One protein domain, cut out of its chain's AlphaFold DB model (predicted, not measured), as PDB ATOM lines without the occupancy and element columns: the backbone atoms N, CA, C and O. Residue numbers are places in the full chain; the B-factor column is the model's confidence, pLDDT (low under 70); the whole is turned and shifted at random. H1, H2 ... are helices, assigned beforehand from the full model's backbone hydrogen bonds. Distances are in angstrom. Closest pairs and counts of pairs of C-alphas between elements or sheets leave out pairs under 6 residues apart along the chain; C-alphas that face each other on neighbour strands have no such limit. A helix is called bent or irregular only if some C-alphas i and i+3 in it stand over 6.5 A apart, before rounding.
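This is residues 16 to 87 of the 412 residues of the protein "Methylthioribulose-1-phosphate dehydratase" of Actinocorallia herbida (UniProt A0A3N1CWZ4). What shape does the chain make here? Two long helices, H1 and H4, cross as an X near their middles, with the shorter H3 beside the later part of H1 and the shorter H2 beside the first part of H4. H1 is kinked, and its residues 16 to 21 stick out free of the rest. What is it built of, and how large is it? The printed part has 72 residues with four named helices, in the order H1, H2, H3, H4, and no named strand; the class is all helix. It is compact, with a radius of gyration of the C-alphas of 11.6 A and spans of 32 by 27 by 17 A.

Where is the longest helix? H1 is residues 16 to 36, 29.7 A from C-alpha 16 at (-48.488, -40.624, 43.849) to C-alpha 36 at (-22.584, -32.955, 31.480). It has a kink of 50 degrees near residue 28 and is only just irregular, with C-alphas 28 and 31 6.9 A apart. Where are the others? H4 is residues 70 to 85, 22.6 A long, ending with C-alpha 85 at (-38.968, -26.425, 30.569). H3 is residues 55 to 64, 14.3 A long, and H2 is residues 41 to 49, 12.2 A long.

What does the hub, H1, touch? H1 touches H4, about perpendicular at 82 degrees, through residues 75 to 80 of H4 alone; the closest C-alphas are those of Ala 26 and Gln 76, 5.9 A apart. With residues 27 to 34 alone it touches H3 at a shallow tilt of 9 degrees, opposite ways, the closest C-alphas being those of Ala 31 and Leu 56 at 6.3 A. With residues 33 to 34 alone it only just touches H2, with 3 pairs of C-alphas within 8 A, the closest those of Leu 34 and Val 43 at 6.5 A. How do the other helices stand? H4, with residues 71 to 75 alone, touches H2 at a shallow tilt of 30 degrees, opposite ways; the closest C-alphas are those of Val 46 and Pro 71, 4.9 A apart. H3 and H4 are close but not clearly touching, the closest C-alphas being those of Leu 59 and Leu 72 at 6.2 A. Are the helix backbones complete? Each O i to N i+4 pair is within hydrogen-bond range in H2, H3 and H4, and 10 of 17 are in H1.

How far does it reach? The two C-alphas farthest apart are those of Glu 51 and Gly 87, at 34.0 A. Is anything cut, long or uncertain? The printed part has no cut, and the links H1 to H2, H2 to H3 and H3 to H4 are tight. The mean pLDDT of the printed part is 88.5, and no printed residue is under 70.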
ATOM      1  N   GLU A  16     -49.238 -39.709  44.712       87.94
ATOM      2  CA  GLU A  16     -48.488 -40.624  43.849       87.94
ATOM      3  C   GLU A  16     -47.851 -39.905  42.652       87.94
ATOM      4  O   GLU A  16     -46.696 -40.179  42.339       87.94
ATOM      5  N   ALA A  17     -48.539 -38.950  42.024       84.25
ATOM      6  CA  ALA A  17     -47.997 -38.224  40.875       84.25
ATOM      7  C   ALA A  17     -46.780 -37.361  41.256       84.25
ATOM      8  O   ALA A  17     -45.825 -37.234  40.489       84.25
ATOM      9  N   VAL A  18     -46.773 -36.798  42.468       78.56
ATOM     10  CA  VAL A  18     -45.631 -36.019  42.969       78.56
ATOM     11  C   VAL A  18     -44.443 -36.933  43.291       78.56
ATOM     12  O   VAL A  18     -43.311 -36.624  42.922       78.56
ATOM     13  N   HIS A  19     -44.671 -38.073  43.948       73.56
ATOM     14  CA  HIS A  19     -43.576 -38.934  44.417       73.56
ATOM     15  C   HIS A  19     -43.099 -39.960  43.390       73.56
ATOM     16  O   HIS A  19     -41.908 -40.240  43.322       73.56
ATOM     17  N   ARG A  20     -43.977 -40.544  42.575       73.00
ATOM     18  CA  ARG A  20     -43.596 -41.613  41.642       73.00
ATOM     19  C   ARG A  20     -43.076 -41.053  40.324       73.00
ATOM     20  O   ARG A  20     -41.980 -41.431  39.909       73.00
ATOM     21  N   ASP A  21     -43.805 -40.138  39.694       78.88
ATOM     22  CA  ASP A  21     -43.482 -39.704  38.329       78.88
ATOM     23  C   ASP A  21     -42.221 -38.837  38.295       78.88
ATOM     24  O   ASP A  21     -41.325 -39.052  37.475       78.88
ATOM     25  N   LEU A  22     -42.080 -37.917  39.256       82.88
ATOM     26  CA  LEU A  22     -40.889 -37.078  39.368       82.88
ATOM     27  C   LEU A  22     -39.632 -37.895  39.701       82.88
ATOM     28  O   LEU A  22     -38.567 -37.665  39.115       82.88
ATOM     29  N   TYR A  23     -39.723 -38.870  40.608       82.25
ATOM     30  CA  TYR A  23     -38.564 -39.694  40.967       82.25
ATOM     31  C   TYR A  23     -38.187 -40.648  39.830       82.25
ATOM     32  O   TYR A  23     -36.998 -40.777  39.522       82.25
ATOM     33  N   ALA A  24     -39.172 -41.259  39.161       86.31
ATOM     34  CA  ALA A  24     -38.946 -42.093  37.984       86.31
ATOM     35  C   ALA A  24     -38.305 -41.299  36.837       86.31
ATOM     36  O   ALA A  24     -37.424 -41.812  36.145       86.31
ATOM     37  N   TYR A  25     -38.679 -40.028  36.674       89.94
ATOM     38  CA  TYR A  25     -38.073 -39.138  35.691       89.94
ATOM     39  C   TYR A  25     -36.624 -38.765  36.039       89.94
ATOM     40  O   TYR A  25     -35.753 -38.774  35.159       89.94
ATOM     41  N   ALA A  26     -36.351 -38.454  37.313       90.88
ATOM     42  CA  ALA A  26     -35.034 -38.009  37.762       90.88
ATOM     43  C   ALA A  26     -33.991 -39.127  37.782       90.88
ATOM     44  O   ALA A  26     -32.855 -38.902  37.357       90.88
ATOM     45  N   ARG A  27     -34.366 -40.333  38.233       92.75
ATOM     46  CA  ARG A  27     -33.437 -41.454  38.443       92.75
ATOM     47  C   ARG A  27     -32.509 -41.719  37.242       92.75
ATOM     48  O   ARG A  27     -31.299 -41.644  37.434       92.75
ATOM     49  N   PRO A  28     -32.998 -41.959  36.008       94.38
ATOM     50  CA  PRO A  28     -32.121 -42.248  34.869       94.38
ATOM     51  C   PRO A  28     -31.297 -41.036  34.396       94.38
ATOM     52  O   PRO A  28     -30.368 -41.197  33.607       94.38
ATOM     53  N   ARG A  29     -31.619 -39.816  34.848       94.56
ATOM     54  CA  ARG A  29     -30.984 -38.565  34.404       94.56
ATOM     55  C   ARG A  29     -29.861 -38.085  35.330       94.56
ATOM     56  O   ARG A  29     -29.074 -37.241  34.903       94.56
ATOM     57  N   LEU A  30     -29.730 -38.643  36.540       93.88
ATOM     58  CA  LEU A  30     -28.682 -38.278  37.510       93.88
ATOM     59  C   LEU A  30     -27.265 -38.437  36.943       93.88
ATOM     60  O   LEU A  30     -26.459 -37.513  37.036       93.88
ATOM     61  N   ALA A  31     -26.979 -39.574  36.301       93.50
ATOM     62  CA  ALA A  31     -25.664 -39.867  35.722       93.50
ATOM     63  C   ALA A  31     -25.246 -38.825  34.672       93.50
ATOM     64  O   ALA A  31     -24.119 -38.319  34.677       93.50
ATOM     65  N   ARG A  32     -26.196 -38.466  33.799       91.81
ATOM     66  CA  ARG A  32     -26.002 -37.445  32.771       91.81
ATOM     67  C   ARG A  32     -25.741 -36.083  33.405       91.81
ATOM     68  O   ARG A  32     -24.780 -35.423  33.033       91.81
ATOM     69  N   TYR A  33     -26.532 -35.696  34.403       91.88
ATOM     70  CA  TYR A  33     -26.378 -34.419  35.102       91.88
ATOM     71  C   TYR A  33     -25.030 -34.275  35.811       91.88
ATOM     72  O   TYR A  33     -24.375 -33.243  35.685       91.88
ATOM     73  N   LEU A  34     -24.587 -35.318  36.516       91.00
ATOM     74  CA  LEU A  34     -23.291 -35.322  37.195       91.00
ATOM     75  C   LEU A  34     -22.114 -35.168  36.224       91.00
ATOM     76  O   LEU A  34     -21.063 -34.669  36.635       91.00
ATOM     77  N   THR A  35     -22.270 -35.619  34.977       90.44
ATOM     78  CA  THR A  35     -21.222 -35.592  33.947       90.44
ATOM     79  C   THR A  35     -21.292 -34.323  33.097       90.44
ATOM     80  O   THR A  35     -20.336 -33.558  33.059       90.44
ATOM     81  N   GLU A  36     -22.423 -34.058  32.442       90.75
ATOM     82  CA  GLU A  36     -22.584 -32.955  31.480       90.75
ATOM     83  C   GLU A  36     -22.628 -31.577  32.147       90.75
ATOM     84  O   GLU A  36     -22.282 -30.575  31.525       90.75
ATOM     85  N   ARG A  37     -23.051 -31.514  33.415       90.50
ATOM     86  CA  ARG A  37     -23.115 -30.274  34.194       90.50
ATOM     87  C   ARG A  37     -22.073 -30.237  35.313       90.50
ATOM     88  O   ARG A  37     -22.242 -29.477  36.258       90.50
ATOM     89  N   SER A  38     -20.984 -31.006  35.210       87.75
ATOM     90  CA  SER A  38     -19.941 -31.088  36.251       87.75
ATOM     91  C   SER A  38     -19.373 -29.727  36.663       87.75
ATOM     92  O   SER A  38     -19.006 -29.548  37.820       87.75
ATOM     93  N   GLU A  39     -19.331 -28.768  35.734       90.12
ATOM     94  CA  GLU A  39     -18.775 -27.431  35.946       90.12
ATOM     95  C   GLU A  39     -19.774 -26.401  36.478       90.12
ATOM     96  O   GLU A  39     -19.387 -25.255  36.739       90.12
ATOM     97  N   THR A  40     -21.052 -26.752  36.656       91.44
ATOM     98  CA  THR A  40     -21.986 -25.801  37.266       91.44
ATOM     99  C   THR A  40     -21.745 -25.724  38.777       91.44
ATOM    100  O   THR A  40     -21.400 -26.732  39.406       91.44
ATOM    101  N   PRO A  41     -21.894 -24.538  39.399       91.50
ATOM    102  CA  PRO A  41     -21.683 -24.376  40.836       91.50
ATOM    103  C   PRO A  41     -22.494 -25.360  41.689       91.50
ATOM    104  O   PRO A  41     -21.977 -25.885  42.670       91.50
ATOM    105  N   GLU A  42     -23.732 -25.648  41.288       89.06
ATOM    106  CA  GLU A  42     -24.648 -26.534  42.003       89.06
ATOM    107  C   GLU A  42     -24.168 -27.986  41.972       89.06
ATOM    108  O   GLU A  42     -24.123 -28.641  43.010       89.06
ATOM    109  N   VAL A  43     -23.764 -28.493  40.802       89.56
ATOM    110  CA  VAL A  43     -23.298 -29.880  40.659       89.56
ATOM    111  C   VAL A  43     -21.935 -30.065  41.326       89.56
ATOM    112  O   VAL A  43     -21.714 -31.094  41.967       89.56
ATOM    113  N   ARG A  44     -21.046 -29.061  41.268       91.12
ATOM    114  CA  ARG A  44     -19.795 -29.074  42.046       91.12
ATOM    115  C   ARG A  44     -20.060 -29.131  43.546       91.12
ATOM    116  O   ARG A  44     -19.425 -29.924  44.233       91.12
ATOM    117  N   ALA A  45     -21.001 -28.330  44.047       89.94
ATOM    118  CA  ALA A  45     -21.374 -28.340  45.459       89.94
ATOM    119  C   ALA A  45     -21.974 -29.691  45.881       89.94
ATOM    120  O   ALA A  45     -21.620 -30.210  46.935       89.94
ATOM    121  N   VAL A  46     -22.823 -30.291  45.040       89.69
ATOM    122  CA  VAL A  46     -23.383 -31.629  45.284       89.69
ATOM    123  C   VAL A  46     -22.287 -32.691  45.340       89.69
ATOM    124  O   VAL A  46     -22.265 -33.470  46.287       89.69
ATOM    125  N   ARG A  47     -21.360 -32.701  44.374       89.44
ATOM    126  CA  ARG A  47     -20.228 -33.641  44.359       89.44
ATOM    127  C   ARG A  47     -19.328 -33.468  45.579       89.44
ATOM    128  O   ARG A  47     -18.957 -34.459  46.183       89.44
ATOM    129  N   ALA A  48     -19.017 -32.231  45.963       89.75
ATOM    130  CA  ALA A  48     -18.189 -31.957  47.136       89.75
ATOM    131  C   ALA A  48     -18.863 -32.360  48.460       89.75
ATOM    132  O   ALA A  48     -18.171 -32.675  49.420       89.75
ATOM    133  N   ALA A  49     -20.199 -32.339  48.519       90.69
ATOM    134  CA  ALA A  49     -20.966 -32.739  49.697       90.69
ATOM    135  C   ALA A  49     -21.159 -34.262  49.823       90.69
ATOM    136  O   ALA A  49     -21.596 -34.732  50.872       90.69
ATOM    137  N   ILE A  50     -20.885 -35.023  48.762       90.62
ATOM    138  CA  ILE A  50     -20.916 -36.485  48.777       90.62
ATOM    139  C   ILE A  50     -19.469 -36.955  48.927       90.62
ATOM    140  O   ILE A  50     -18.711 -36.961  47.962       90.62
ATOM    141  N   GLU A  51     -19.079 -37.310  50.150       82.69
ATOM    142  CA  GLU A  51     -17.734 -37.798  50.487       82.69
ATOM    143  C   GLU A  51     -17.539 -39.265  50.040       82.69
ATOM    144  O   GLU A  51     -17.235 -40.138  50.850       82.69
ATOM    145  N   ASP A  52     -17.764 -39.547  48.753       88.25
ATOM    146  CA  ASP A  52     -17.645 -40.873  48.135       88.25
ATOM    147  C   ASP A  52     -17.084 -40.760  46.704       88.25
ATOM    148  O   ASP A  52     -17.364 -39.792  45.989       88.25
ATOM    149  N   ASP A  53     -16.299 -41.755  46.282       85.31
ATOM    150  CA  ASP A  53     -15.692 -41.821  44.946       85.31
ATOM    151  C   ASP A  53     -16.729 -42.100  43.839       85.31
ATOM    152  O   ASP A  53     -16.498 -41.748  42.676       85.31
ATOM    153  N   ASP A  54     -17.894 -42.666  44.184       90.94
ATOM    154  CA  ASP A  54     -19.045 -42.832  43.292       90.94
ATOM    155  C   ASP A  54     -20.295 -42.086  43.808       90.94
ATOM    156  O   ASP A  54     -21.228 -42.678  44.369       90.94
ATOM    157  N   PRO A  55     -20.388 -40.764  43.552       91.75
ATOM    158  CA  PRO A  55     -21.556 -39.983  43.936       91.75
ATOM    159  C   PRO A  55     -22.870 -40.480  43.326       91.75
ATOM    160  O   PRO A  55     -23.935 -40.240  43.894       91.75
ATOM    161  N   LEU A  56     -22.832 -41.152  42.168       94.19
ATOM    162  CA  LEU A  56     -24.039 -41.658  41.516       94.19
ATOM    163  C   LEU A  56     -24.617 -42.847  42.289       94.19
ATOM    164  O   LEU A  56     -25.831 -42.891  42.503       94.19
ATOM    165  N   ALA A  57     -23.766 -43.778  42.731       93.75
ATOM    166  CA  ALA A  57     -24.186 -44.901  43.563       93.75
ATOM    167  C   ALA A  57     -24.812 -44.422  44.881       93.75
ATOM    168  O   ALA A  57     -25.893 -44.889  45.243       93.75
ATOM    169  N   VAL A  58     -24.201 -43.431  45.543       94.19
ATOM    170  CA  VAL A  58     -24.744 -42.829  46.774       94.19
ATOM    171  C   VAL A  58     -26.119 -42.201  46.536       94.19
ATOM    172  O   VAL A  58     -27.044 -42.422  47.315       94.19
ATOM    173  N   LEU A  59     -26.289 -41.447  45.446       93.81
ATOM    174  CA  LEU A  59     -27.578 -40.834  45.114       93.81
ATOM    175  C   LEU A  59     -28.659 -41.885  44.829       93.81
ATOM    176  O   LEU A  59     -29.797 -41.711  45.262       93.81
ATOM    177  N   HIS A  60     -28.327 -42.968  44.121       94.19
ATOM    178  CA  HIS A  60     -29.265 -44.064  43.874       94.19
ATOM    179  C   HIS A  60     -29.655 -44.797  45.157       94.19
ATOM    180  O   HIS A  60     -30.844 -45.017  45.374       94.19
ATOM    181  N   ASP A  61     -28.692 -45.097  46.028       93.38
ATOM    182  CA  ASP A  61     -28.956 -45.695  47.337       93.38
ATOM    183  C   ASP A  61     -29.833 -44.784  48.212       93.38
ATOM    184  O   ASP A  61     -30.796 -45.240  48.830       93.38
ATOM    185  N   TRP A  62     -29.573 -43.473  48.215       93.25
ATOM    186  CA  TRP A  62     -30.435 -42.511  48.898       93.25
ATOM    187  C   TRP A  62     -31.858 -42.505  48.341       93.25
ATOM    188  O   TRP A  62     -32.799 -42.433  49.127       93.25
ATOM    189  N   MET A  63     -32.044 -42.622  47.023       89.25
ATOM    190  CA  MET A  63     -33.382 -42.771  46.440       89.25
ATOM    191  C   MET A  63     -34.049 -44.089  46.857       89.25
ATOM    192  O   MET A  63     -35.236 -44.084  47.169       89.25
ATOM    193  N   ASP A  64     -33.308 -45.199  46.888       89.19
ATOM    194  CA  ASP A  64     -33.838 -46.528  47.235       89.19
ATOM    195  C   ASP A  64     -34.236 -46.634  48.713       89.19
ATOM    196  O   ASP A  64     -35.188 -47.336  49.057       89.19
ATOM    197  N   ARG A  65     -33.542 -45.900  49.588       89.50
ATOM    198  CA  ARG A  65     -33.812 -45.830  51.033       89.50
ATOM    199  C   ARG A  65     -34.683 -44.637  51.449       89.50
ATOM    200  O   ARG A  65     -34.827 -44.390  52.644       89.50
ATOM    201  N   ASP A  66     -35.222 -43.889  50.487       81.62
ATOM    202  CA  ASP A  66     -35.995 -42.655  50.688       81.62
ATOM    203  C   ASP A  66     -35.304 -41.600  51.590       81.62
ATOM    204  O   ASP A  66     -35.919 -40.886  52.387       81.62
ATOM    205  N   VAL A  67     -33.980 -41.479  51.471       85.44
ATOM    206  CA  VAL A  67     -33.172 -40.523  52.236       85.44
ATOM    207  C   VAL A  67     -33.381 -39.110  51.692       85.44
ATOM    208  O   VAL A  67     -33.032 -38.786  50.557       85.44
ATOM    209  N   LYS A  68     -33.883 -38.204  52.536       79.44
ATOM    210  CA  LYS A  68     -34.153 -36.797  52.185       79.44
ATOM    211  C   LYS A  68     -32.900 -35.903  52.250       79.44
ATOM    212  O   LYS A  68     -32.932 -34.842  52.873       79.44
ATOM    213  N   ALA A  69     -31.807 -36.312  51.604       86.12
ATOM    214  CA  ALA A  69     -30.530 -35.593  51.607       86.12
ATOM    215  C   ALA A  69     -30.562 -34.314  50.747       86.12
ATOM    216  O   ALA A  69     -31.090 -34.313  49.632       86.12
ATOM    217  N   THR A  70     -29.950 -33.229  51.235       85.56
ATOM    218  CA  THR A  70     -29.871 -31.946  50.510       85.56
ATOM    219  C   THR A  70     -29.251 -32.080  49.112       85.56
ATOM    220  O   THR A  70     -29.878 -31.595  48.171       85.56
ATOM    221  N   PRO A  71     -28.107 -32.772  48.911       89.88
ATOM    222  CA  PRO A  71     -27.497 -32.864  47.583       89.88
ATOM    223  C   PRO A  71     -28.385 -33.584  46.554       89.88
ATOM    224  O   PRO A  71     -28.464 -33.163  45.398       89.88
ATOM    225  N   LEU A  72     -29.119 -34.618  46.983       89.06
ATOM    226  CA  LEU A  72     -30.095 -35.315  46.141       89.06
ATOM    227  C   LEU A  72     -31.240 -34.386  45.728       89.06
ATOM    228  O   LEU A  72     -31.539 -34.281  44.539       89.06
ATOM    229  N   LYS A  73     -31.833 -33.665  46.689       84.31
ATOM    230  CA  LYS A  73     -32.915 -32.706  46.422       84.31
ATOM    231  C   LYS A  73     -32.487 -31.613  45.446       84.31
ATOM    232  O   LYS A  73     -33.276 -31.227  44.585       84.31
ATOM    233  N   THR A  74     -31.248 -31.130  45.552       85.75
ATOM    234  CA  THR A  74     -30.696 -30.136  44.623       85.75
ATOM    235  C   THR A  74     -30.669 -30.667  43.190       85.75
ATOM    236  O   THR A  74     -31.209 -30.016  42.298       85.75
ATOM    237  N   LEU A  75     -30.097 -31.854  42.951       89.44
ATOM    238  CA  LEU A  75     -30.056 -32.434  41.601       89.44
ATOM    239  C   LEU A  75     -31.446 -32.767  41.063       89.44
ATOM    240  O   LEU A  75     -31.733 -32.468  39.907       89.44
ATOM    241  N   GLN A  76     -32.306 -33.353  41.894       88.00
ATOM    242  CA  GLN A  76     -33.689 -33.645  41.531       88.00
ATOM    243  C   GLN A  76     -34.423 -32.377  41.085       88.00
ATOM    244  O   GLN A  76     -34.987 -32.359  39.994       88.00
ATOM    245  N   GLY A  77     -34.327 -31.289  41.859       84.31
ATOM    246  CA  GLY A  77     -34.926 -30.001  41.510       84.31
ATOM    247  C   GLY A  77     -34.440 -29.456  40.165       84.31
ATOM    248  O   GLY A  77     -35.254 -29.022  39.353       84.31
ATOM    249  N   LEU A  78     -33.133 -29.533  39.889       86.75
ATOM    250  CA  LEU A  78     -32.585 -29.096  38.603       86.75
ATOM    251  C   LEU A  78     -33.078 -29.962  37.436       86.75
ATOM    252  O   LEU A  78     -33.433 -29.421  36.393       86.75
ATOM    253  N   ILE A  79     -33.103 -31.289  37.601       90.88
ATOM    254  CA  ILE A  79     -33.571 -32.223  36.568       90.88
ATOM    255  C   ILE A  79     -35.054 -31.996  36.262       90.88
ATOM    256  O   ILE A  79     -35.452 -32.007  35.098       90.88
ATOM    257  N   TRP A  80     -35.875 -31.786  37.292       89.56
ATOM    258  CA  TRP A  80     -37.297 -31.506  37.117       89.56
ATOM    259  C   TRP A  80     -37.526 -30.170  36.424       89.56
ATOM    260  O   TRP A  80     -38.329 -30.113  35.498       89.56
ATOM    261  N   ALA A  81     -36.796 -29.120  36.809       84.06
ATOM    262  CA  ALA A  81     -36.885 -27.818  36.151       84.06
ATOM    263  C   ALA A  81     -36.585 -27.915  34.645       84.06
ATOM    264  O   ALA A  81     -37.357 -27.401  33.838       84.06
ATOM    265  N   ASP A  82     -35.526 -28.637  34.264       88.50
ATOM    266  CA  ASP A  82     -35.212 -28.924  32.860       88.50
ATOM    267  C   ASP A  82     -36.337 -29.718  32.172       88.50
ATOM    268  O   ASP A  82     -36.721 -29.397  31.051       88.50
ATOM    269  N   GLY A  83     -36.889 -30.738  32.839       90.81
ATOM    270  CA  GLY A  83     -37.968 -31.562  32.286       90.81
ATOM    271  C   GLY A  83     -39.260 -30.795  32.033       90.81
ATOM    272  O   GLY A  83     -39.878 -30.968  30.985       90.81
ATOM    273  N   PHE A  84     -39.644 -29.907  32.948       88.69
ATOM    274  CA  PHE A  84     -40.785 -29.015  32.754       88.69
ATOM    275  C   PHE A  84     -40.524 -28.004  31.634       88.69
ATOM    276  O   PHE A  84     -41.359 -27.850  30.744       88.69
ATOM    277  N   ALA A  85     -39.343 -27.377  31.614       86.56
ATOM    278  CA  ALA A  85     -38.968 -26.425  30.569       86.56
ATOM    279  C   ALA A  85     -38.934 -27.063  29.167       86.56
ATOM    280  O   ALA A  85     -39.298 -26.415  28.188       86.56
ATOM    281  N   ALA A  86     -38.534 -28.335  29.074       89.81
ATOM    282  CA  ALA A  86     -38.530 -29.110  27.835       89.81
ATOM    283  C   ALA A  86     -39.910 -29.684  27.451       89.81
ATOM    284  O   ALA A  86     -40.056 -30.232  26.360       89.81
ATOM    285  N   GLY A  87     -40.918 -29.579  28.325       87.25
ATOM    286  CA  GLY A  87     -42.232 -30.202  28.132       87.25
ATOM    287  C   GLY A  87     -42.231 -31.731  28.269       87.25
ATOM    288  O   GLY A  87     -43.199 -32.378  27.879       87.25
TER     289      GLY A  87